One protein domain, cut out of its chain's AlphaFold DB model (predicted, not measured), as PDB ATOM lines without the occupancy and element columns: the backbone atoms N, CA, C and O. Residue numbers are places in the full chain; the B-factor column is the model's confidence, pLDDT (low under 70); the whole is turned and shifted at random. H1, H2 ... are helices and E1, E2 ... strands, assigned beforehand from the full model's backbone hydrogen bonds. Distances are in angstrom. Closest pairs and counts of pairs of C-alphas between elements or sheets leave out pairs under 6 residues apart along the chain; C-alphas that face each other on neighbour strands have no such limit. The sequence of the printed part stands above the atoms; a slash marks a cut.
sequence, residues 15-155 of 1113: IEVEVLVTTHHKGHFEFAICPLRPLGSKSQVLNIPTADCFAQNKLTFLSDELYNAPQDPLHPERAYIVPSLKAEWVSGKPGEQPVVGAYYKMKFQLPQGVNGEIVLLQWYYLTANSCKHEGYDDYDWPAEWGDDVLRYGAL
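Overview. This is residues 15 to 155 of the 1113 residues of an uncharacterized protein of Thalassiosira oceanica (UniProt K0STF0). Little regular structure is here: a strongly twisted sheet, in which E1, E3 and E4 pair with the long strand E5, sits beside a two-stranded ribbon, E2 and E6, on which H1 packs. Loop residues 36 to 50 reach out at one end; residues 128 to 155 wind at the other. The printed part has 141 residues, 50 of them in named elements, ordered E1 E2 H1 E3 E4 E5 E6, mostly strand. It is only just loose, close to compact, with radius of gyration of the C-alphas 17.4 A and spans 58 by 41 by 25 A.

Arrangement. Look first at E5, residues 100 to 109: antiparallel to it, E1, residues 15 to 21, lies on one side, with N 17 and O 106 2.8 A apart. On the other side are E3, residues 60 to 64, with N 62 and O 107 2.9 A apart, and E4, residues 88 to 91, with N 90 and O 101 3.0 A apart; E4 and E5 form a hairpin. E2, residues 27 to 35, is antiparallel to E6, residues 119 to 127, with N 30 and O 124 3.0 A apart. In H1, residues 51 to 56, every O i to N i+4 pair is within hydrogen-bond range; its closest C-alpha to E2 is Phe 54, 5.2 A from that of Ala 32.

Along the chain. Find C-alpha 15 at (21.026, -48.991, -52.562), where E1 begins, and C-alpha 127 at (7.467, -48.419, -33.741), where E6 ends. E5 runs 28.4 A from first to last C-alpha, E2 27.5 A.

Size, cuts and confidence. The printed part has no cut. The C-alphas of Lys 42 and Asp 147 are farthest apart, 58.8 A. The links E2 to H1 and E3 to E4 are long. Expect pLDDT under 70 at residues 22 to 25, 37 to 48, 91 to 100 and 153.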
ATOM      1  N   ILE A  15      22.289 -49.590 -52.132       90.69
ATOM      2  CA  ILE A  15      21.026 -48.991 -52.562       90.69
ATOM      3  C   ILE A  15      20.733 -47.738 -51.738       90.69
ATOM      4  O   ILE A  15      21.203 -47.590 -50.609       90.69
ATOM      5  N   GLU A  16      19.942 -46.850 -52.320       90.50
ATOM      6  CA  GLU A  16      19.368 -45.688 -51.656       90.50
ATOM      7  C   GLU A  16      17.870 -45.939 -51.479       90.50
ATOM      8  O   GLU A  16      17.206 -46.333 -52.440       90.50
ATOM      9  N   VAL A  17      17.381 -45.748 -50.254       88.88
ATOM     10  CA  VAL A  17      15.998 -45.963 -49.825       88.88
ATOM     11  C   VAL A  17      15.474 -44.644 -49.275       88.88
ATOM     12  O   VAL A  17      15.977 -44.129 -48.277       88.88
ATOM     13  N   GLU A  18      14.483 -44.075 -49.943       87.50
ATOM     14  CA  GLU A  18      13.727 -42.921 -49.462       87.50
ATOM     15  C   GLU A  18      12.413 -43.425 -48.862       87.50
ATOM     16  O   GLU A  18      11.766 -44.283 -49.461       87.50
ATOM     17  N   VAL A  19      12.042 -42.920 -47.684       85.19
ATOM     18  CA  VAL A  19      10.852 -43.341 -46.932       85.19
ATOM     19  C   VAL A  19      10.039 -42.117 -46.528       85.19
ATOM     20  O   VAL A  19      10.593 -41.161 -45.992       85.19
ATOM     21  N   LEU A  20       8.727 -42.157 -46.747       80.38
ATOM     22  CA  LEU A  20       7.770 -41.171 -46.251       80.38
ATOM     23  C   LEU A  20       6.897 -41.823 -45.173       80.38
ATOM     24  O   LEU A  20       6.230 -42.813 -45.464       80.38
ATOM     25  N   VAL A  21       6.896 -41.272 -43.955       77.81
ATOM     26  CA  VAL A  21       6.060 -41.729 -42.829       77.81
ATOM     27  C   VAL A  21       5.017 -40.659 -42.524       77.81
ATOM     28  O   VAL A  21       5.369 -39.519 -42.224       77.81
ATOM     29  N   THR A  22       3.734 -41.002 -42.612       69.38
ATOM     30  CA  THR A  22       2.640 -40.011 -42.610       69.38
ATOM     31  C   THR A  22       2.047 -39.740 -41.224       69.38
ATOM     32  O   THR A  22       1.264 -38.809 -41.052       69.38
ATOM     33  N   THR A  23       2.431 -40.529 -40.221       62.50
ATOM     34  CA  THR A  23       1.926 -40.502 -38.838       62.50
ATOM     35  C   THR A  23       3.074 -40.350 -37.831       62.50
ATOM     36  O   THR A  23       4.223 -40.701 -38.109       62.50
ATOM     37  N   HIS A  24       2.807 -39.788 -36.643       61.12
ATOM     38  CA  HIS A  24       3.856 -39.567 -35.638       61.12
ATOM     39  C   HIS A  24       4.275 -40.883 -34.969       61.12
ATOM     40  O   HIS A  24       3.760 -41.248 -33.912       61.12
ATOM     41  N   HIS A  25       5.317 -41.521 -35.492       69.19
ATOM     42  CA  HIS A  25       5.927 -42.686 -34.862       69.19
ATOM     43  C   HIS A  25       7.446 -42.532 -34.727       69.19
ATOM     44  O   HIS A  25       8.135 -42.131 -35.660       69.19
ATOM     45  N   LYS A  26       7.959 -42.866 -33.540       76.38
ATOM     46  CA  LYS A  26       9.364 -43.206 -33.292       76.38
ATOM     47  C   LYS A  26       9.612 -44.650 -33.713       76.38
ATOM     48  O   LYS A  26       8.689 -45.455 -33.619       76.38
ATOM     49  N   GLY A  27      10.839 -45.014 -34.084       88.31
ATOM     50  CA  GLY A  27      11.140 -46.396 -34.455       88.31
ATOM     51  C   GLY A  27      12.470 -46.599 -35.170       88.31
ATOM     52  O   GLY A  27      13.363 -45.748 -35.127       88.31
ATOM     53  N   HIS A  28      12.572 -47.734 -35.852       91.88
ATOM     54  CA  HIS A  28      13.603 -48.018 -36.844       91.88
ATOM     55  C   HIS A  28      13.028 -48.867 -37.987       91.88
ATOM     56  O   HIS A  28      12.033 -49.574 -37.809       91.88
ATOM     57  N   PHE A  29      13.677 -48.810 -39.149       92.81
ATOM     58  CA  PHE A  29      13.415 -49.711 -40.269       92.81
ATOM     59  C   PHE A  29      14.500 -50.787 -40.373       92.81
ATOM     60  O   PHE A  29      15.687 -50.501 -40.192       92.81
ATOM     61  N   GLU A  30      14.093 -51.999 -40.741       93.06
ATOM     62  CA  GLU A  30      14.969 -53.070 -41.224       93.06
ATOM     63  C   GLU A  30      14.514 -53.508 -42.626       93.06
ATOM     64  O   GLU A  30      13.333 -53.421 -42.965       93.06
ATOM     65  N   PHE A  31      15.436 -54.002 -43.456       92.88
ATOM     66  CA  PHE A  31      15.138 -54.449 -44.823       92.88
ATOM     67  C   PHE A  31      15.836 -55.776 -45.131       92.88
ATOM     68  O   PHE A  31      16.953 -56.006 -44.670       92.88
ATOM     69  N   ALA A  32      15.231 -56.632 -45.957       91.75
ATOM     70  CA  ALA A  32      15.782 -57.931 -46.354       91.75
ATOM     71  C   ALA A  32      15.424 -58.301 -47.802       91.75
ATOM     72  O   ALA A  32      14.370 -57.908 -48.289       91.75
ATOM     73  N   ILE A  33      16.259 -59.084 -48.499       90.75
ATOM     74  CA  ILE A  33      15.999 -59.476 -49.903       90.75
ATOM     75  C   ILE A  33      16.007 -60.983 -50.166       90.75
ATOM     76  O   ILE A  33      16.910 -61.696 -49.735       90.75
ATOM     77  N   CYS A  34      15.074 -61.457 -50.999       89.56
ATOM     78  CA  CYS A  34      15.012 -62.858 -51.422       89.56
ATOM     79  C   CYS A  34      14.779 -63.050 -52.928       89.56
ATOM     80  O   CYS A  34      13.801 -62.543 -53.478       89.56
ATOM     81  N   PRO A  35      15.643 -63.820 -53.621       85.81
ATOM     82  CA  PRO A  35      15.478 -64.105 -55.038       85.81
ATOM     83  C   PRO A  35      14.367 -65.133 -55.264       85.81
ATOM     84  O   PRO A  35      14.434 -66.245 -54.732       85.81
ATOM     85  N   LEU A  36      13.402 -64.799 -56.122       80.62
ATOM     86  CA  LEU A  36      12.418 -65.764 -56.607       80.62
ATOM     87  C   LEU A  36      13.129 -66.844 -57.436       80.62
ATOM     88  O   LEU A  36      14.052 -66.564 -58.208       80.62
ATOM     89  N   ARG A  37      12.726 -68.105 -57.256       68.31
ATOM     90  CA  ARG A  37      13.350 -69.262 -57.921       68.31
ATOM     91  C   ARG A  37      12.288 -70.122 -58.613       68.31
ATOM     92  O   ARG A  37      11.307 -70.470 -57.959       68.31
ATOM     93  N   PRO A  38      12.481 -70.518 -59.886       59.22
ATOM     94  CA  PRO A  38      11.548 -71.407 -60.575       59.22
ATOM     95  C   PRO A  38      11.433 -72.781 -59.908       59.22
ATOM     96  O   PRO A  38      12.443 -73.369 -59.496       59.22
ATOM     97  N   LEU A  39      10.219 -73.340 -59.889       51.44
ATOM     98  CA  LEU A  39       9.943 -74.717 -59.458       51.44
ATOM     99  C   LEU A  39      10.491 -75.756 -60.458       51.44
ATOM    100  O   LEU A  39       9.777 -76.389 -61.237       51.44
ATOM    101  N   GLY A  40      11.813 -75.936 -60.435       51.31
ATOM    102  CA  GLY A  40      12.544 -76.822 -61.339       51.31
ATOM    103  C   GLY A  40      12.759 -76.217 -62.732       51.31
ATOM    104  O   GLY A  40      12.231 -75.167 -63.081       51.31
ATOM    105  N   SER A  41      13.565 -76.879 -63.570       44.56
ATOM    106  CA  SER A  41      14.082 -76.295 -64.825       44.56
ATOM    107  C   SER A  41      13.071 -76.236 -65.989       44.56
ATOM    108  O   SER A  41      13.469 -76.417 -67.144       44.56
ATOM    109  N   LYS A  42      11.773 -76.120 -65.687       38.62
ATOM    110  CA  LYS A  42      10.654 -76.191 -66.642       38.62
ATOM    111  C   LYS A  42       9.350 -75.517 -66.189       38.62
ATOM    112  O   LYS A  42       8.458 -75.433 -67.024       38.62
ATOM    113  N   SER A  43       9.209 -75.097 -64.931       41.00
ATOM    114  CA  SER A  43       7.998 -74.399 -64.478       41.00
ATOM    115  C   SER A  43       8.148 -72.890 -64.658       41.00
ATOM    116  O   SER A  43       9.234 -72.364 -64.418       41.00
ATOM    117  N   GLN A  44       7.067 -72.211 -65.047       47.81
ATOM    118  CA  GLN A  44       6.948 -70.749 -64.948       47.81
ATOM    119  C   GLN A  44       6.493 -70.304 -63.548       47.81
ATOM    120  O   GLN A  44       6.657 -69.140 -63.203       47.81
ATOM    121  N   VAL A  45       5.998 -71.228 -62.712       47.66
ATOM    122  CA  VAL A  45       5.643 -70.940 -61.316       47.66
ATOM    123  C   VAL A  45       6.915 -70.676 -60.507       47.66
ATOM    124  O   VAL A  45       7.812 -71.528 -60.416       47.66
ATOM    125  N   LEU A  46       6.981 -69.483 -59.920       58.38
ATOM    126  CA  LEU A  46       8.026 -69.047 -59.001       58.38
ATOM    127  C   LEU A  46       7.670 -69.477 -57.572       58.38
ATOM    128  O   LEU A  46       6.517 -69.391 -57.165       58.38
ATOM    129  N   ASN A  47       8.662 -69.919 -56.796       65.75
ATOM    130  CA  ASN A  47       8.466 -70.148 -55.365       65.75
ATOM    131  C   ASN A  47       8.357 -68.817 -54.612       65.75
ATOM    132  O   ASN A  47       9.262 -67.986 -54.719       65.75
ATOM    133  N   ILE A  48       7.324 -68.692 -53.777       64.81
ATOM    134  CA  ILE A  48       7.234 -67.682 -52.714       64.81
ATOM    135  C   ILE A  48       8.452 -67.853 -51.774       64.81
ATOM    136  O   ILE A  48       8.799 -68.995 -51.443       64.81
ATOM    137  N   PRO A  49       9.150 -66.775 -51.364       73.25
ATOM    138  CA  PRO A  49      10.234 -66.868 -50.389       73.25
ATOM    139  C   PRO A  49       9.748 -67.290 -48.997       73.25
ATOM    140  O   PRO A  49       8.627 -66.997 -48.603       73.25
ATOM    141  N   THR A  50      10.618 -67.939 -48.227       76.81
ATOM    142  CA  THR A  50      10.370 -68.259 -46.813       76.81
ATOM    143  C   THR A  50      10.896 -67.152 -45.894       76.81
ATOM    144  O   THR A  50      11.876 -66.494 -46.239       76.81
ATOM    145  N   ALA A  51      10.327 -67.001 -44.691       73.81
ATOM    146  CA  ALA A  51      10.851 -66.090 -43.663       73.81
ATOM    147  C   ALA A  51      12.342 -66.359 -43.356       73.81
ATOM    148  O   ALA A  51      13.156 -65.437 -43.366       73.81
ATOM    149  N   ASP A  52      12.724 -67.643 -43.258       80.75
ATOM    150  CA  ASP A  52      14.117 -68.131 -43.221       80.75
ATOM    151  C   ASP A  52      15.041 -67.439 -44.237       80.75
ATOM    152  O   ASP A  52      16.208 -67.177 -43.947       80.75
ATOM    153  N   CYS A  53      14.550 -67.204 -45.459       84.31
ATOM    154  CA  CYS A  53      15.329 -66.566 -46.508       84.31
ATOM    155  C   CYS A  53      15.553 -65.084 -46.188       84.31
ATOM    156  O   CYS A  53      16.690 -64.629 -46.287       84.31
ATOM    157  N   PHE A  54      14.520 -64.339 -45.790       87.81
ATOM    158  CA  PHE A  54      14.666 -62.913 -45.494       87.81
ATOM    159  C   PHE A  54      15.545 -62.698 -44.254       87.81
ATOM    160  O   PHE A  54      16.504 -61.930 -44.318       87.81
ATOM    161  N   ALA A  55      15.343 -63.482 -43.191       84.62
ATOM    162  CA  ALA A  55      16.189 -63.464 -41.996       84.62
ATOM    163  C   ALA A  55      17.683 -63.728 -42.300       84.62
ATOM    164  O   ALA A  55      18.564 -63.124 -41.690       84.62
ATOM    165  N   GLN A  56      17.992 -64.582 -43.284       89.06
ATOM    166  CA  GLN A  56      19.368 -64.842 -43.743       89.06
ATOM    167  C   GLN A  56      19.954 -63.749 -44.654       89.06
ATOM    168  O   GLN A  56      21.155 -63.770 -44.921       89.06
ATOM    169  N   ASN A  57      19.130 -62.834 -45.172       92.25
ATOM    170  CA  ASN A  57      19.498 -61.871 -46.210       92.25
ATOM    171  C   ASN A  57      19.020 -60.442 -45.879       92.25
ATOM    172  O   ASN A  57      18.654 -59.684 -46.785       92.25
ATOM    173  N   LYS A  58      19.062 -60.064 -44.590       94.00
ATOM    174  CA  LYS A  58      18.955 -58.663 -44.159       94.00
ATOM    175  C   LYS A  58      20.006 -57.793 -44.865       94.00
ATOM    176  O   LYS A  58      21.124 -58.232 -45.154       94.00
ATOM    177  N   LEU A  59      19.639 -56.550 -45.141       95.75
ATOM    178  CA  LEU A  59      20.526 -55.498 -45.620       95.75
ATOM    179  C   LEU A  59      21.290 -54.899 -44.435       95.75
ATOM    180  O   LEU A  59      20.833 -54.945 -43.300       95.75
ATOM    181  N   THR A  60      22.452 -54.308 -44.702       96.44
ATOM    182  CA  THR A  60      23.232 -53.588 -43.684       96.44
ATOM    183  C   THR A  60      23.049 -52.085 -43.874       96.44
ATOM    184  O   THR A  60      23.368 -51.570 -44.945       96.44
ATOM    185  N   PHE A  61      22.555 -51.373 -42.864       96.81
ATOM    186  CA  PHE A  61      22.469 -49.911 -42.872       96.81
ATOM    187  C   PHE A  61      23.876 -49.290 -42.939       96.81
ATOM    188  O   PHE A  61      24.810 -49.801 -42.321       96.81
ATOM    189  N   LEU A  62      24.049 -48.218 -43.721       94.56
ATOM    190  CA  LEU A  62      25.340 -47.541 -43.919       94.56
ATOM    191  C   LEU A  62      25.339 -46.070 -43.490       94.56
ATOM    192  O   LEU A  62      26.313 -45.617 -42.889       94.56
ATOM    193  N   SER A  63      24.306 -45.321 -43.872       93.38
ATOM    194  CA  SER A  63      24.180 -43.893 -43.572       93.38
ATOM    195  C   SER A  63      22.736 -43.421 -43.692       93.38
ATOM    196  O   SER A  63      22.021 -43.785 -44.625       93.38
ATOM    197  N   ASP A  64      22.337 -42.562 -42.764       92.88
ATOM    198  CA  ASP A  64      21.233 -41.623 -42.927       92.88
ATOM    199  C   ASP A  64      21.795 -40.351 -43.581       92.88
ATOM    200  O   ASP A  64      22.849 -39.844 -43.195       92.88
ATOM    201  N   GLU A  65      21.126 -39.886 -44.632       93.81
ATOM    202  CA  GLU A  65      21.566 -38.782 -45.485       93.81
ATOM    203  C   GLU A  65      20.961 -37.428 -45.075       93.81
ATOM    204  O   GLU A  65      21.291 -36.417 -45.697       93.81
ATOM    205  N   LEU A  66      20.074 -37.398 -44.069       89.94
ATOM    206  CA  LEU A  66      19.350 -36.199 -43.631       89.94
ATOM    207  C   LEU A  66      19.583 -35.853 -42.152       89.94
ATOM    208  O   LEU A  66      19.784 -34.679 -41.843       89.94
ATOM    209  N   TYR A  67      19.580 -36.839 -41.244       92.06
ATOM    210  CA  TYR A  67      19.548 -36.596 -39.788       92.06
ATOM    211  C   TYR A  67      20.733 -37.186 -39.006       92.06
ATOM    212  O   TYR A  67      20.750 -37.108 -37.777       92.06
ATOM    213  N   ASN A  68      21.756 -37.696 -39.700       90.62
ATOM    214  CA  ASN A  68      23.004 -38.234 -39.144       90.62
ATOM    215  C   ASN A  68      22.871 -39.463 -38.213       90.62
ATOM    216  O   ASN A  68      23.761 -39.669 -37.386       90.62
ATOM    217  N   ALA A  69      21.832 -40.301 -38.330       91.00
ATOM    218  CA  ALA A  69      21.756 -41.561 -37.573       91.00
ATOM    219  C   ALA A  69      23.018 -42.439 -37.795       91.00
ATOM    220  O   ALA A  69      23.287 -42.837 -38.938       91.00
ATOM    221  N   PRO A  70      23.817 -42.761 -36.753       91.69
ATOM    222  CA  PRO A  70      24.979 -43.633 -36.894       91.69
ATOM    223  C   PRO A  70      24.577 -45.096 -37.096       91.69
ATOM    224  O   PRO A  70      23.488 -45.531 -36.715       91.69
ATOM    225  N   GLN A  71      25.492 -45.887 -37.658       93.50
ATOM    226  CA  GLN A  71      25.328 -47.335 -37.730       93.50
ATOM    227  C   GLN A  71      25.438 -47.959 -36.331       93.50
ATOM    228  O   GLN A  71      26.439 -47.768 -35.640       93.50
ATOM    229  N   ASP A  72      24.440 -48.756 -35.959       93.38
ATOM    230  CA  ASP A  72      24.440 -49.571 -34.745       93.38
ATOM    231  C   ASP A  72      25.471 -50.720 -34.861       93.38
ATOM    232  O   ASP A  72      25.393 -51.522 -35.797       93.38
ATOM    233  N   PRO A  73      26.467 -50.824 -33.956       89.38
ATOM    234  CA  PRO A  73      27.463 -51.898 -34.001       89.38
ATOM    235  C   PRO A  73      26.940 -53.276 -33.565       89.38
ATOM    236  O   PRO A  73      27.635 -54.271 -33.784       89.38
ATOM    237  N   LEU A  74      25.778 -53.334 -32.906       90.50
ATOM    238  CA  LEU A  74      25.133 -54.552 -32.410       90.50
ATOM    239  C   LEU A  74      24.021 -55.020 -33.358       90.50
ATOM    240  O   LEU A  74      23.930 -56.217 -33.627       90.50
ATOM    241  N   HIS A  75      23.251 -54.078 -33.913       92.69
ATOM    242  CA  HIS A  75      22.153 -54.319 -34.858       92.69
ATOM    243  C   HIS A  75      22.370 -53.583 -36.199       92.69
ATOM    244  O   HIS A  75      21.618 -52.665 -36.545       92.69
ATOM    245  N   PRO A  76      23.413 -53.941 -36.974       94.12
ATOM    246  CA  PRO A  76      23.835 -53.211 -38.172       94.12
ATOM    247  C   PRO A  76      22.837 -53.264 -39.346       94.12
ATOM    248  O   PRO A  76      23.088 -52.654 -40.386       94.12
ATOM    249  N   GLU A  77      21.724 -53.989 -39.218       94.25
ATOM    250  CA  GLU A  77      20.569 -53.946 -40.119       94.25
ATOM    251  C   GLU A  77      19.626 -52.750 -39.896       94.25
ATOM    252  O   GLU A  77      18.869 -52.410 -40.806       94.25
ATOM    253  N   ARG A  78      19.661 -52.115 -38.715       94.12
ATOM    254  CA  ARG A  78      18.677 -51.103 -38.306       94.12
ATOM    255  C   ARG A  78      19.041 -49.709 -38.790       94.12
ATOM    256  O   ARG A  78      20.153 -49.234 -38.563       94.12
ATOM    257  N   ALA A  79      18.059 -49.017 -39.360       94.56
ATOM    258  CA  ALA A  79      18.099 -47.576 -39.568       94.56
ATOM    259  C   ALA A  79      17.077 -46.893 -38.654       94.56
ATOM    260  O   ALA A  79      15.870 -46.920 -38.907       94.56
ATOM    261  N   TYR A  80      17.569 -46.314 -37.561       92.81
ATOM    262  CA  TYR A  80      16.763 -45.550 -36.613       92.81
ATOM    263  C   TYR A  80      16.294 -44.239 -37.248       92.81
ATOM    264  O   TYR A  80      17.056 -43.589 -37.964       92.81
ATOM    265  N   ILE A  81      15.051 -43.839 -36.975       90.50
ATOM    266  CA  ILE A  81      14.476 -42.596 -37.507       90.50
ATOM    267  C   ILE A  81      14.462 -41.472 -36.470       90.50
ATOM    268  O   ILE A  81      14.242 -41.696 -35.275       90.50
ATOM    269  N   VAL A  82      14.677 -40.242 -36.946       87.44
ATOM    270  CA  VAL A  82      14.626 -39.044 -36.106       87.44
ATOM    271  C   VAL A  82      13.198 -38.802 -35.581       87.44
ATOM    272  O   VAL A  82      12.239 -38.985 -36.332       87.44
ATOM    273  N   PRO A  83      13.004 -38.352 -34.323       80.56
ATOM    274  CA  PRO A  83      11.688 -37.940 -33.842       80.56
ATOM    275  C   PRO A  83      11.043 -36.851 -34.715       80.56
ATOM    276  O   PRO A  83      11.703 -35.895 -35.125       80.56
ATOM    277  N   SER A  84       9.732 -36.955 -34.954       71.44
ATOM    278  CA  SER A  84       9.034 -36.173 -35.992       71.44
ATOM    279  C   SER A  84       9.134 -34.643 -35.858       71.44
ATOM    280  O   SER A  84       9.081 -33.939 -36.863       71.44
ATOM    281  N   LEU A  85       9.351 -34.122 -34.641       73.94
ATOM    282  CA  LEU A  85       9.583 -32.696 -34.346       73.94
ATOM    283  C   LEU A  85      10.904 -32.150 -34.932       73.94
ATOM    284  O   LEU A  85      11.211 -30.965 -34.788       73.94
ATOM    285  N   LYS A  86      11.713 -33.024 -35.536       79.44
ATOM    286  CA  LYS A  86      12.996 -32.740 -36.187       79.44
ATOM    287  C   LYS A  86      13.048 -33.227 -37.639       79.44
ATOM    288  O   LYS A  86      13.988 -32.864 -38.340       79.44
ATOM    289  N   ALA A  87      12.083 -34.042 -38.069       82.69
ATOM    290  CA  ALA A  87      12.000 -34.519 -39.441       82.69
ATOM    291  C   ALA A  87      11.575 -33.386 -40.389       82.69
ATOM    292  O   ALA A  87      10.788 -32.508 -40.029       82.69
ATOM    293  N   GLU A  88      12.075 -33.421 -41.620       83.62
ATOM    294  CA  GLU A  88      11.562 -32.612 -42.719       83.62
ATOM    295  C   GLU A  88      10.208 -33.182 -43.156       83.62
ATOM    296  O   GLU A  88      10.118 -34.292 -43.682       83.62
ATOM    297  N   TRP A  89       9.143 -32.424 -42.900       79.88
ATOM    298  CA  TRP A  89       7.802 -32.745 -43.371       79.88
ATOM    299  C   TRP A  89       7.613 -32.192 -44.779       79.88
ATOM    300  O   TRP A  89       7.643 -30.976 -44.982       79.88
ATOM    301  N   VAL A  90       7.408 -33.085 -45.745       71.00
ATOM    302  CA  VAL A  90       7.197 -32.733 -47.153       71.00
ATOM    303  C   VAL A  90       5.743 -32.965 -47.546       71.00
ATOM    304  O   VAL A  90       5.109 -33.917 -47.095       71.00
ATOM    305  N   SER A  91       5.219 -32.097 -48.409       59.47
ATOM    306  CA  SER A  91       4.005 -32.363 -49.187       59.47
ATOM    307  C   SER A  91       4.387 -33.061 -50.493       59.47
ATOM    308  O   SER A  91       5.416 -32.715 -51.082       59.47
ATOM    309  N   GLY A  92       3.560 -34.000 -50.961       54.06
ATOM    310  CA  GLY A  92       3.725 -34.636 -52.274       54.06
ATOM    311  C   GLY A  92       3.888 -33.619 -53.413       54.06
ATOM    312  O   GLY A  92       3.296 -32.534 -53.395       54.06
ATOM    313  N   LYS A  93       4.735 -33.941 -54.397       41.91
ATOM    314  CA  LYS A  93       4.933 -33.093 -55.585       41.91
ATOM    315  C   LYS A  93       3.766 -33.260 -56.568       41.91
ATOM    316  O   LYS A  93       3.083 -34.277 -56.525       41.91
ATOM    317  N   PRO A  94       3.563 -32.327 -57.516       30.05
ATOM    318  CA  PRO A  94       2.703 -32.586 -58.670       30.05
ATOM    319  C   PRO A  94       3.175 -33.858 -59.397       30.05
ATOM    320  O   PRO A  94       4.345 -33.926 -59.777       30.05
ATOM    321  N   GLY A  95       2.288 -34.848 -59.540       42.19
ATOM    322  CA  GLY A  95       2.606 -36.194 -60.047       42.19
ATOM    323  C   GLY A  95       2.888 -37.258 -58.969       42.19
ATOM    324  O   GLY A  95       3.132 -38.410 -59.307       42.19
ATOM    325  N   GLU A  96       2.850 -36.915 -57.679       40.75
ATOM    326  CA  GLU A  96       2.975 -37.851 -56.548       40.75
ATOM    327  C   GLU A  96       1.711 -37.765 -55.659       40.75
ATOM    328  O   GLU A  96       1.060 -36.721 -55.596       40.75
ATOM    329  N   GLN A  97       1.357 -38.852 -54.954       41.34
ATOM    330  CA  GLN A  97       0.211 -38.896 -54.024       41.34
ATOM    331  C   GLN A  97       0.256 -37.720 -53.013       41.34
ATOM    332  O   GLN A  97       1.326 -37.451 -52.455       41.34
ATOM    333  N   PRO A  98      -0.869 -37.030 -52.724       45.22
ATOM    334  CA  PRO A  98      -0.893 -35.757 -51.990       45.22
ATOM    335  C   PRO A  98      -0.764 -35.915 -50.463       45.22
ATOM    336  O   PRO A  98      -1.397 -35.192 -49.692       45.22
ATOM    337  N   VAL A  99       0.060 -36.856 -50.000       52.66
ATOM    338  CA  VAL A  99       0.240 -37.141 -48.573       52.66
ATOM    339  C   VAL A  99       1.340 -36.259 -47.986       52.66
ATOM    340  O   VAL A  99       2.398 -36.065 -48.588       52.66
ATOM    341  N   VAL A 100       1.087 -35.714 -46.797       64.56
ATOM    342  CA  VAL A 100       2.077 -34.965 -46.015       64.56
ATOM    343  C   VAL A 100       2.738 -35.930 -45.038       64.56
ATOM    344  O   VAL A 100       2.047 -36.619 -44.291       64.56
ATOM    345  N   GLY A 101       4.069 -35.997 -45.039       75.56
ATOM    346  CA  GLY A 101       4.793 -36.964 -44.214       75.56
ATOM    347  C   GLY A 101       6.211 -36.540 -43.863       75.56
ATOM    348  O   GLY A 101       6.835 -35.740 -44.562       75.56
ATOM    349  N   ALA A 102       6.719 -37.105 -42.772       81.38
ATOM    350  CA  ALA A 102       8.116 -37.032 -42.382       81.38
ATOM    351  C   ALA A 102       8.960 -37.836 -43.383       81.38
ATOM    352  O   ALA A 102       8.722 -39.028 -43.592       81.38
ATOM    353  N   TYR A 103       9.925 -37.176 -44.019       85.38
ATOM    354  CA  TYR A 103      10.733 -37.746 -45.093       85.38
ATOM    355  C   TYR A 103      12.112 -38.190 -44.595       85.38
ATOM    356  O   TYR A 103      12.818 -37.443 -43.920       85.38
ATOM    357  N   TYR A 104      12.522 -39.400 -44.961       88.69
ATOM    358  CA  TYR A 104      13.792 -40.014 -44.581       88.69
ATOM    359  C   TYR A 104      14.522 -40.502 -45.834       88.69
ATOM    360  O   TYR A 104      13.900 -40.955 -46.793       88.69
ATOM    361  N   LYS A 105      15.854 -40.440 -45.833       91.81
ATOM    362  CA  LYS A 105      16.690 -40.895 -46.950       91.81
ATOM    363  C   LYS A 105      17.905 -41.621 -46.398       91.81
ATOM    364  O   LYS A 105      18.722 -41.033 -45.700       91.81
ATOM    365  N   MET A 106      17.997 -42.908 -46.691       93.88
ATOM    366  CA  MET A 106      18.911 -43.842 -46.038       93.88
ATOM    367  C   MET A 106      19.633 -44.687 -47.088       93.88
ATOM    368  O   MET A 106      19.099 -44.964 -48.163       93.88
ATOM    369  N   LYS A 107      20.855 -45.126 -46.788       94.94
ATOM    370  CA  LYS A 107      21.622 -46.034 -47.646       94.94
ATOM    371  C   LYS A 107      21.853 -47.366 -46.968       94.94
ATOM    372  O   LYS A 107      22.257 -47.437 -45.808       94.94
ATOM    373  N   PHE A 108      21.660 -48.419 -47.751       96.06
ATOM    374  CA  PHE A 108      21.792 -49.800 -47.319       96.06
ATOM    375  C   PHE A 108      22.696 -50.581 -48.268       96.06
ATOM    376  O   PHE A 108      22.646 -50.433 -49.488       96.06
ATOM    377  N   GLN A 109      23.522 -51.450 -47.710       95.56
ATOM    378  CA  GLN A 109      24.377 -52.385 -48.421       95.56
ATOM    379  C   GLN A 109      23.621 -53.699 -48.641       95.56
ATOM    380  O   GLN A 109      23.218 -54.351 -47.676       95.56
ATOM    381  N   LEU A 110      23.469 -54.121 -49.902       92.94
ATOM    382  CA  LEU A 110      22.915 -55.441 -50.210       92.94
ATOM    383  C   LEU A 110      23.856 -56.558 -49.717       92.94
ATOM    384  O   LEU A 110      25.079 -56.418 -49.873       92.94
ATOM    385  N   PRO A 111      23.322 -57.673 -49.184       91.88
ATOM    386  CA  PRO A 111      24.114 -58.842 -48.805       91.88
ATOM    387  C   PRO A 111      24.842 -59.462 -50.010       91.88
ATOM    388  O   PRO A 111      24.345 -59.461 -51.138       91.88
ATOM    389  N   GLN A 112      26.040 -60.006 -49.772       88.69
ATOM    390  CA  GLN A 112      26.877 -60.598 -50.822       88.69
ATOM    391  C   GLN A 112      26.484 -62.047 -51.139       88.69
ATOM    392  O   GLN A 112      26.287 -62.869 -50.247       88.69
ATOM    393  N   GLY A 113      26.465 -62.383 -52.426       83.31
ATOM    394  CA  GLY A 113      26.097 -63.689 -52.969       83.31
ATOM    395  C   GLY A 113      24.618 -63.819 -53.348       83.31
ATOM    396  O   GLY A 113      24.245 -64.827 -53.956       83.31
ATOM    397  N   VAL A 114      23.778 -62.824 -53.051       84.00
ATOM    398  CA  VAL A 114      22.342 -62.855 -53.367       84.00
ATOM    399  C   VAL A 114      22.110 -62.415 -54.809       84.00
ATOM    400  O   VAL A 114      22.550 -61.352 -55.239       84.00
ATOM    401  N   ASN A 115      21.452 -63.271 -55.592       82.06
ATOM    402  CA  ASN A 115      21.148 -63.019 -56.999       82.06
ATOM    403  C   ASN A 115      19.932 -63.837 -57.464       82.06
ATOM    404  O   ASN A 115      19.723 -64.970 -57.021       82.06
ATOM    405  N   GLY A 116      19.160 -63.248 -58.374       76.62
ATOM    406  CA  GLY A 116      17.982 -63.807 -59.036       76.62
ATOM    407  C   GLY A 116      17.624 -62.951 -60.256       76.62
ATOM    408  O   GLY A 116      18.225 -61.896 -60.455       76.62
ATOM    409  N   GLU A 117      16.679 -63.409 -61.076       72.31
ATOM    410  CA  GLU A 117      16.118 -62.597 -62.175       72.31
ATOM    411  C   GLU A 117      15.031 -61.643 -61.650       72.31
ATOM    412  O   GLU A 117      14.932 -60.516 -62.119       72.31
ATOM    413  N   ILE A 118      14.307 -62.061 -60.605       78.12
ATOM    414  CA  ILE A 118      13.442 -61.225 -59.764       78.12
ATOM    415  C   ILE A 118      13.878 -61.437 -58.309       78.12
ATOM    416  O   ILE A 118      14.204 -62.561 -57.906       78.12
ATOM    417  N   VAL A 119      13.903 -60.365 -57.521       80.50
ATOM    418  CA  VAL A 119      14.264 -60.371 -56.099       80.50
ATOM    419  C   VAL A 119      13.233 -59.531 -55.357       80.50
ATOM    420  O   VAL A 119      13.080 -58.357 -55.678       80.50
ATOM    421  N   LEU A 120      12.527 -60.127 -54.396       82.69
ATOM    422  CA  LEU A 120      11.613 -59.392 -53.524       82.69
ATOM    423  C   LEU A 120      12.400 -58.710 -52.404       82.69
ATOM    424  O   LEU A 120      13.369 -59.280 -51.894       82.69
ATOM    425  N   LEU A 121      11.950 -57.519 -52.019       84.69
ATOM    426  CA  LEU A 121      12.395 -56.778 -50.846       84.69
ATOM    427  C   LEU A 121      11.290 -56.861 -49.787       84.69
ATOM    428  O   LEU A 121      10.157 -56.475 -50.057       84.69
ATOM    429  N   GLN A 122      11.628 -57.349 -48.599       85.50
ATOM    430  CA  GLN A 122      10.815 -57.192 -47.398       85.50
ATOM    431  C   GLN A 122      11.338 -55.984 -46.615       85.50
ATOM    432  O   GLN A 122      12.550 -55.745 -46.563       85.50
ATOM    433  N   TRP A 123      10.429 -55.245 -45.992       85.69
ATOM    434  CA  TRP A 123      10.729 -54.213 -45.008       85.69
ATOM    435  C   TRP A 123       9.994 -54.545 -43.709       85.69
ATOM    436  O   TRP A 123       8.899 -55.102 -43.739       85.69
ATOM    437  N   TYR A 124      10.608 -54.209 -42.581       83.25
ATOM    438  CA  TYR A 124       9.975 -54.188 -41.267       83.25
ATOM    439  C   TYR A 124      10.099 -52.776 -40.704       83.25
ATOM    440  O   TYR A 124      11.144 -52.134 -40.848       83.25
ATOM    441  N   TYR A 125       9.044 -52.303 -40.050       85.69
ATOM    442  CA  TYR A 125       9.044 -51.040 -39.325       85.69
ATOM    443  C   TYR A 125       8.594 -51.281 -37.890       85.69
ATOM    444  O   TYR A 125       7.439 -51.627 -37.651       85.69
ATOM    445  N   LEU A 126       9.508 -51.113 -36.935       82.06
ATOM    446  CA  LEU A 126       9.209 -51.310 -35.521       82.06
ATOM    447  C   LEU A 126       9.020 -49.953 -34.852       82.06
ATOM    448  O   LEU A 126       9.977 -49.190 -34.688       82.06
ATOM    449  N   THR A 127       7.777 -49.654 -34.466       80.62
ATOM    450  CA  THR A 127       7.467 -48.419 -33.741       80.62
ATOM    451  C   THR A 127       7.847 -48.556 -32.266       80.62
ATOM    452  O   THR A 127       7.518 -49.548 -31.623       80.62
ATOM    453  N   ALA A 128       8.528 -47.549 -31.724       77.94
ATOM    454  CA  ALA A 128       9.048 -47.518 -30.356       77.94
ATOM    455  C   ALA A 128       8.443 -46.335 -29.581       77.94
ATOM    456  O   ALA A 128       9.151 -45.442 -29.108       77.94
ATOM    457  N   ASN A 129       7.108 -46.274 -29.556       74.12
ATOM    458  CA  ASN A 129       6.354 -45.187 -28.921       74.12
ATOM    459  C   ASN A 129       6.012 -45.506 -27.455       74.12
ATOM    460  O   ASN A 129       6.234 -44.656 -26.593       74.12
ATOM    461  N   SER A 130       5.531 -46.725 -27.187       74.56
ATOM    462  CA  SER A 130       5.057 -47.169 -25.862       74.56
ATOM    463  C   SER A 130       6.018 -48.123 -25.148       74.56
ATOM    464  O   SER A 130       6.109 -48.109 -23.924       74.56
ATOM    465  N   CYS A 131       6.787 -48.905 -25.907       76.75
ATOM    466  CA  CYS A 131       7.884 -49.741 -25.421       76.75
ATOM    467  C   CYS A 131       9.135 -49.524 -26.288       76.75
ATOM    468  O   CYS A 131       9.057 -48.948 -27.378       76.75
ATOM    469  N   LYS A 132      10.298 -49.966 -25.803       81.81
ATOM    470  CA  LYS A 132      11.570 -49.947 -26.541       81.81
ATOM    471  C   LYS A 132      12.005 -51.365 -26.908       81.81
ATOM    472  O   LYS A 132      11.852 -52.297 -26.122       81.81
ATOM    473  N   HIS A 133      12.567 -51.525 -28.101       85.25
ATOM    474  CA  HIS A 133      13.113 -52.808 -28.537       85.25
ATOM    475  C   HIS A 133      14.516 -53.036 -27.939       85.25
ATOM    476  O   HIS A 133      15.176 -52.087 -27.509       85.25
ATOM    477  N   GLU A 134      15.005 -54.281 -27.940       85.62
ATOM    478  CA  GLU A 134      16.353 -54.601 -27.446       85.62
ATOM    479  C   GLU A 134      17.438 -53.722 -28.110       85.62
ATOM    480  O   GLU A 134      17.358 -53.416 -29.304       85.62
ATOM    481  N   GLY A 135      18.452 -53.319 -27.338       85.50
ATOM    482  CA  GLY A 135      19.584 -52.506 -27.806       85.50
ATOM    483  C   GLY A 135      19.367 -50.984 -27.808       85.50
ATOM    484  O   GLY A 135      20.347 -50.246 -27.856       85.50
ATOM    485  N   TYR A 136      18.129 -50.487 -27.674       89.31
ATOM    486  CA  TYR A 136      17.827 -49.040 -27.714       89.31
ATOM    487  C   TYR A 136      18.548 -48.206 -26.630       89.31
ATOM    488  O   TYR A 136      18.861 -47.038 -26.869       89.31
ATOM    489  N   ASP A 137      18.824 -48.790 -25.459       86.06
ATOM    490  CA  ASP A 137      19.553 -48.131 -24.360       86.06
ATOM    491  C   ASP A 137      21.074 -48.027 -24.615       86.06
ATOM    492  O   ASP A 137      21.728 -47.153 -24.045       86.06
ATOM    493  N   ASP A 138      21.636 -48.903 -25.458       86.94
ATOM    494  CA  ASP A 138      23.078 -48.990 -25.757       86.94
ATOM    495  C   ASP A 138      23.476 -48.242 -27.053       86.94
ATOM    496  O   ASP A 138      24.665 -48.128 -27.367       86.94
ATOM    497  N   TYR A 139      22.503 -47.725 -27.814       90.31
ATOM    498  CA  TYR A 139      22.724 -47.010 -29.077       90.31
ATOM    499  C   TYR A 139      23.194 -45.553 -28.867       90.31
ATOM    500  O   TYR A 139      22.692 -44.823 -28.009       90.31
ATOM    501  N   ASP A 140      24.158 -45.107 -29.679       90.00
ATOM    502  CA  ASP A 140      24.792 -43.778 -29.594       90.00
ATOM    503  C   ASP A 140      23.937 -42.710 -30.311       90.00
ATOM    504  O   ASP A 140      24.243 -42.272 -31.420       90.00
ATOM    505  N   TRP A 141      22.801 -42.344 -29.704       89.88
ATOM    506  CA  TRP A 141      21.813 -41.431 -30.294       89.88
ATOM    507  C   TRP A 141      22.405 -40.050 -30.675       89.88
ATOM    508  O   TRP A 141      23.058 -39.418 -29.836       89.88
ATOM    509  N   PRO A 142      22.120 -39.504 -31.879       89.50
ATOM    510  CA  PRO A 142      22.627 -38.193 -32.294       89.50
ATOM    511  C   PRO A 142      22.212 -37.049 -31.359       89.50
ATOM    512  O   PRO A 142      21.032 -36.852 -31.059       89.50
ATOM    513  N   ALA A 143      23.181 -36.229 -30.946       85.12
ATOM    514  CA  ALA A 143      22.952 -35.129 -30.006       85.12
ATOM    515  C   ALA A 143      21.992 -34.053 -30.557       85.12
ATOM    516  O   ALA A 143      21.273 -33.401 -29.797       85.12
ATOM    517  N   GLU A 144      21.943 -33.875 -31.879       83.94
ATOM    518  CA  GLU A 144      21.004 -32.992 -32.578       83.94
ATOM    519  C   GLU A 144      19.524 -33.405 -32.448       83.94
ATOM    520  O   GLU A 144      18.639 -32.540 -32.560       83.94
ATOM    521  N   TRP A 145      19.231 -34.680 -32.161       87.38
ATOM    522  CA  TRP A 145      17.856 -35.173 -31.989       87.38
ATOM    523  C   TRP A 145      17.256 -34.678 -30.658       87.38
ATOM    524  O   TRP A 145      16.055 -34.415 -30.579       87.38
ATOM    525  N   GLY A 146      18.107 -34.378 -29.667       81.00
ATOM    526  CA  GLY A 146      17.741 -33.748 -28.394       81.00
ATOM    527  C   GLY A 146      17.060 -34.693 -27.402       81.00
ATOM    528  O   GLY A 146      16.994 -35.899 -27.615       81.00
ATOM    529  N   ASP A 147      16.527 -34.142 -26.308       77.75
ATOM    530  CA  ASP A 147      16.070 -34.911 -25.134       77.75
ATOM    531  C   ASP A 147      14.950 -35.941 -25.408       77.75
ATOM    532  O   ASP A 147      14.653 -36.777 -24.557       77.75
ATOM    533  N   ASP A 148      14.319 -35.917 -26.585       72.44
ATOM    534  CA  ASP A 148      13.232 -36.832 -26.938       72.44
ATOM    535  C   ASP A 148      13.706 -38.262 -27.282       72.44
ATOM    536  O   ASP A 148      12.911 -39.201 -27.187       72.44
ATOM    537  N   VAL A 149      14.998 -38.462 -27.588       75.31
ATOM    538  CA  VAL A 149      15.614 -39.810 -27.647       75.31
ATOM    539  C   VAL A 149      15.939 -40.344 -26.252       75.31
ATOM    540  O   VAL A 149      15.792 -41.533 -25.993       75.31
ATOM    541  N   LEU A 150      16.273 -39.464 -25.298       70.62
ATOM    542  CA  LEU A 150      16.536 -39.857 -23.906       70.62
ATOM    543  C   LEU A 150      15.284 -40.439 -23.225       70.62
ATOM    544  O   LEU A 150      15.392 -41.121 -22.208       70.62
ATOM    545  N   ARG A 151      14.097 -40.206 -23.801       71.94
ATOM    546  CA  ARG A 151      12.836 -40.812 -23.361       71.94
ATOM    547  C   ARG A 151      12.727 -42.305 -23.666       71.94
ATOM    548  O   ARG A 151      11.971 -42.960 -22.959       71.94
ATOM    549  N   TYR A 152      13.478 -42.863 -24.627       76.38
ATOM    550  CA  TYR A 152      13.487 -44.320 -24.841       76.38
ATOM    551  C   TYR A 152      13.907 -45.057 -23.564       76.38
ATOM    552  O   TYR A 152      13.240 -46.002 -23.167       76.38
ATOM    553  N   GLY A 153      14.911 -44.551 -22.837       69.44
ATOM    554  CA  GLY A 153      15.351 -45.124 -21.557       69.44
ATOM    555  C   GLY A 153      14.306 -45.092 -20.428       69.44
ATOM    556  O   GLY A 153      14.519 -45.722 -19.395       69.44
ATOM    557  N   ALA A 154      13.188 -44.378 -20.608       74.81
ATOM    558  CA  ALA A 154      12.056 -44.344 -19.681       74.81
ATOM    559  C   ALA A 154      10.867 -45.226 -20.119       74.81
ATOM    560  O   ALA A 154       9.928 -45.383 -19.340       74.81
ATOM    561  N   LEU A 155      10.898 -45.796 -21.330       79.62
ATOM    562  CA  LEU A 155       9.918 -46.788 -21.777       79.62
ATOM    563  C   LEU A 155      10.243 -48.177 -21.185       79.62
ATOM    564  O   LEU A 155      11.420 -48.476 -20.946       79.62
TER     565      LEU A 155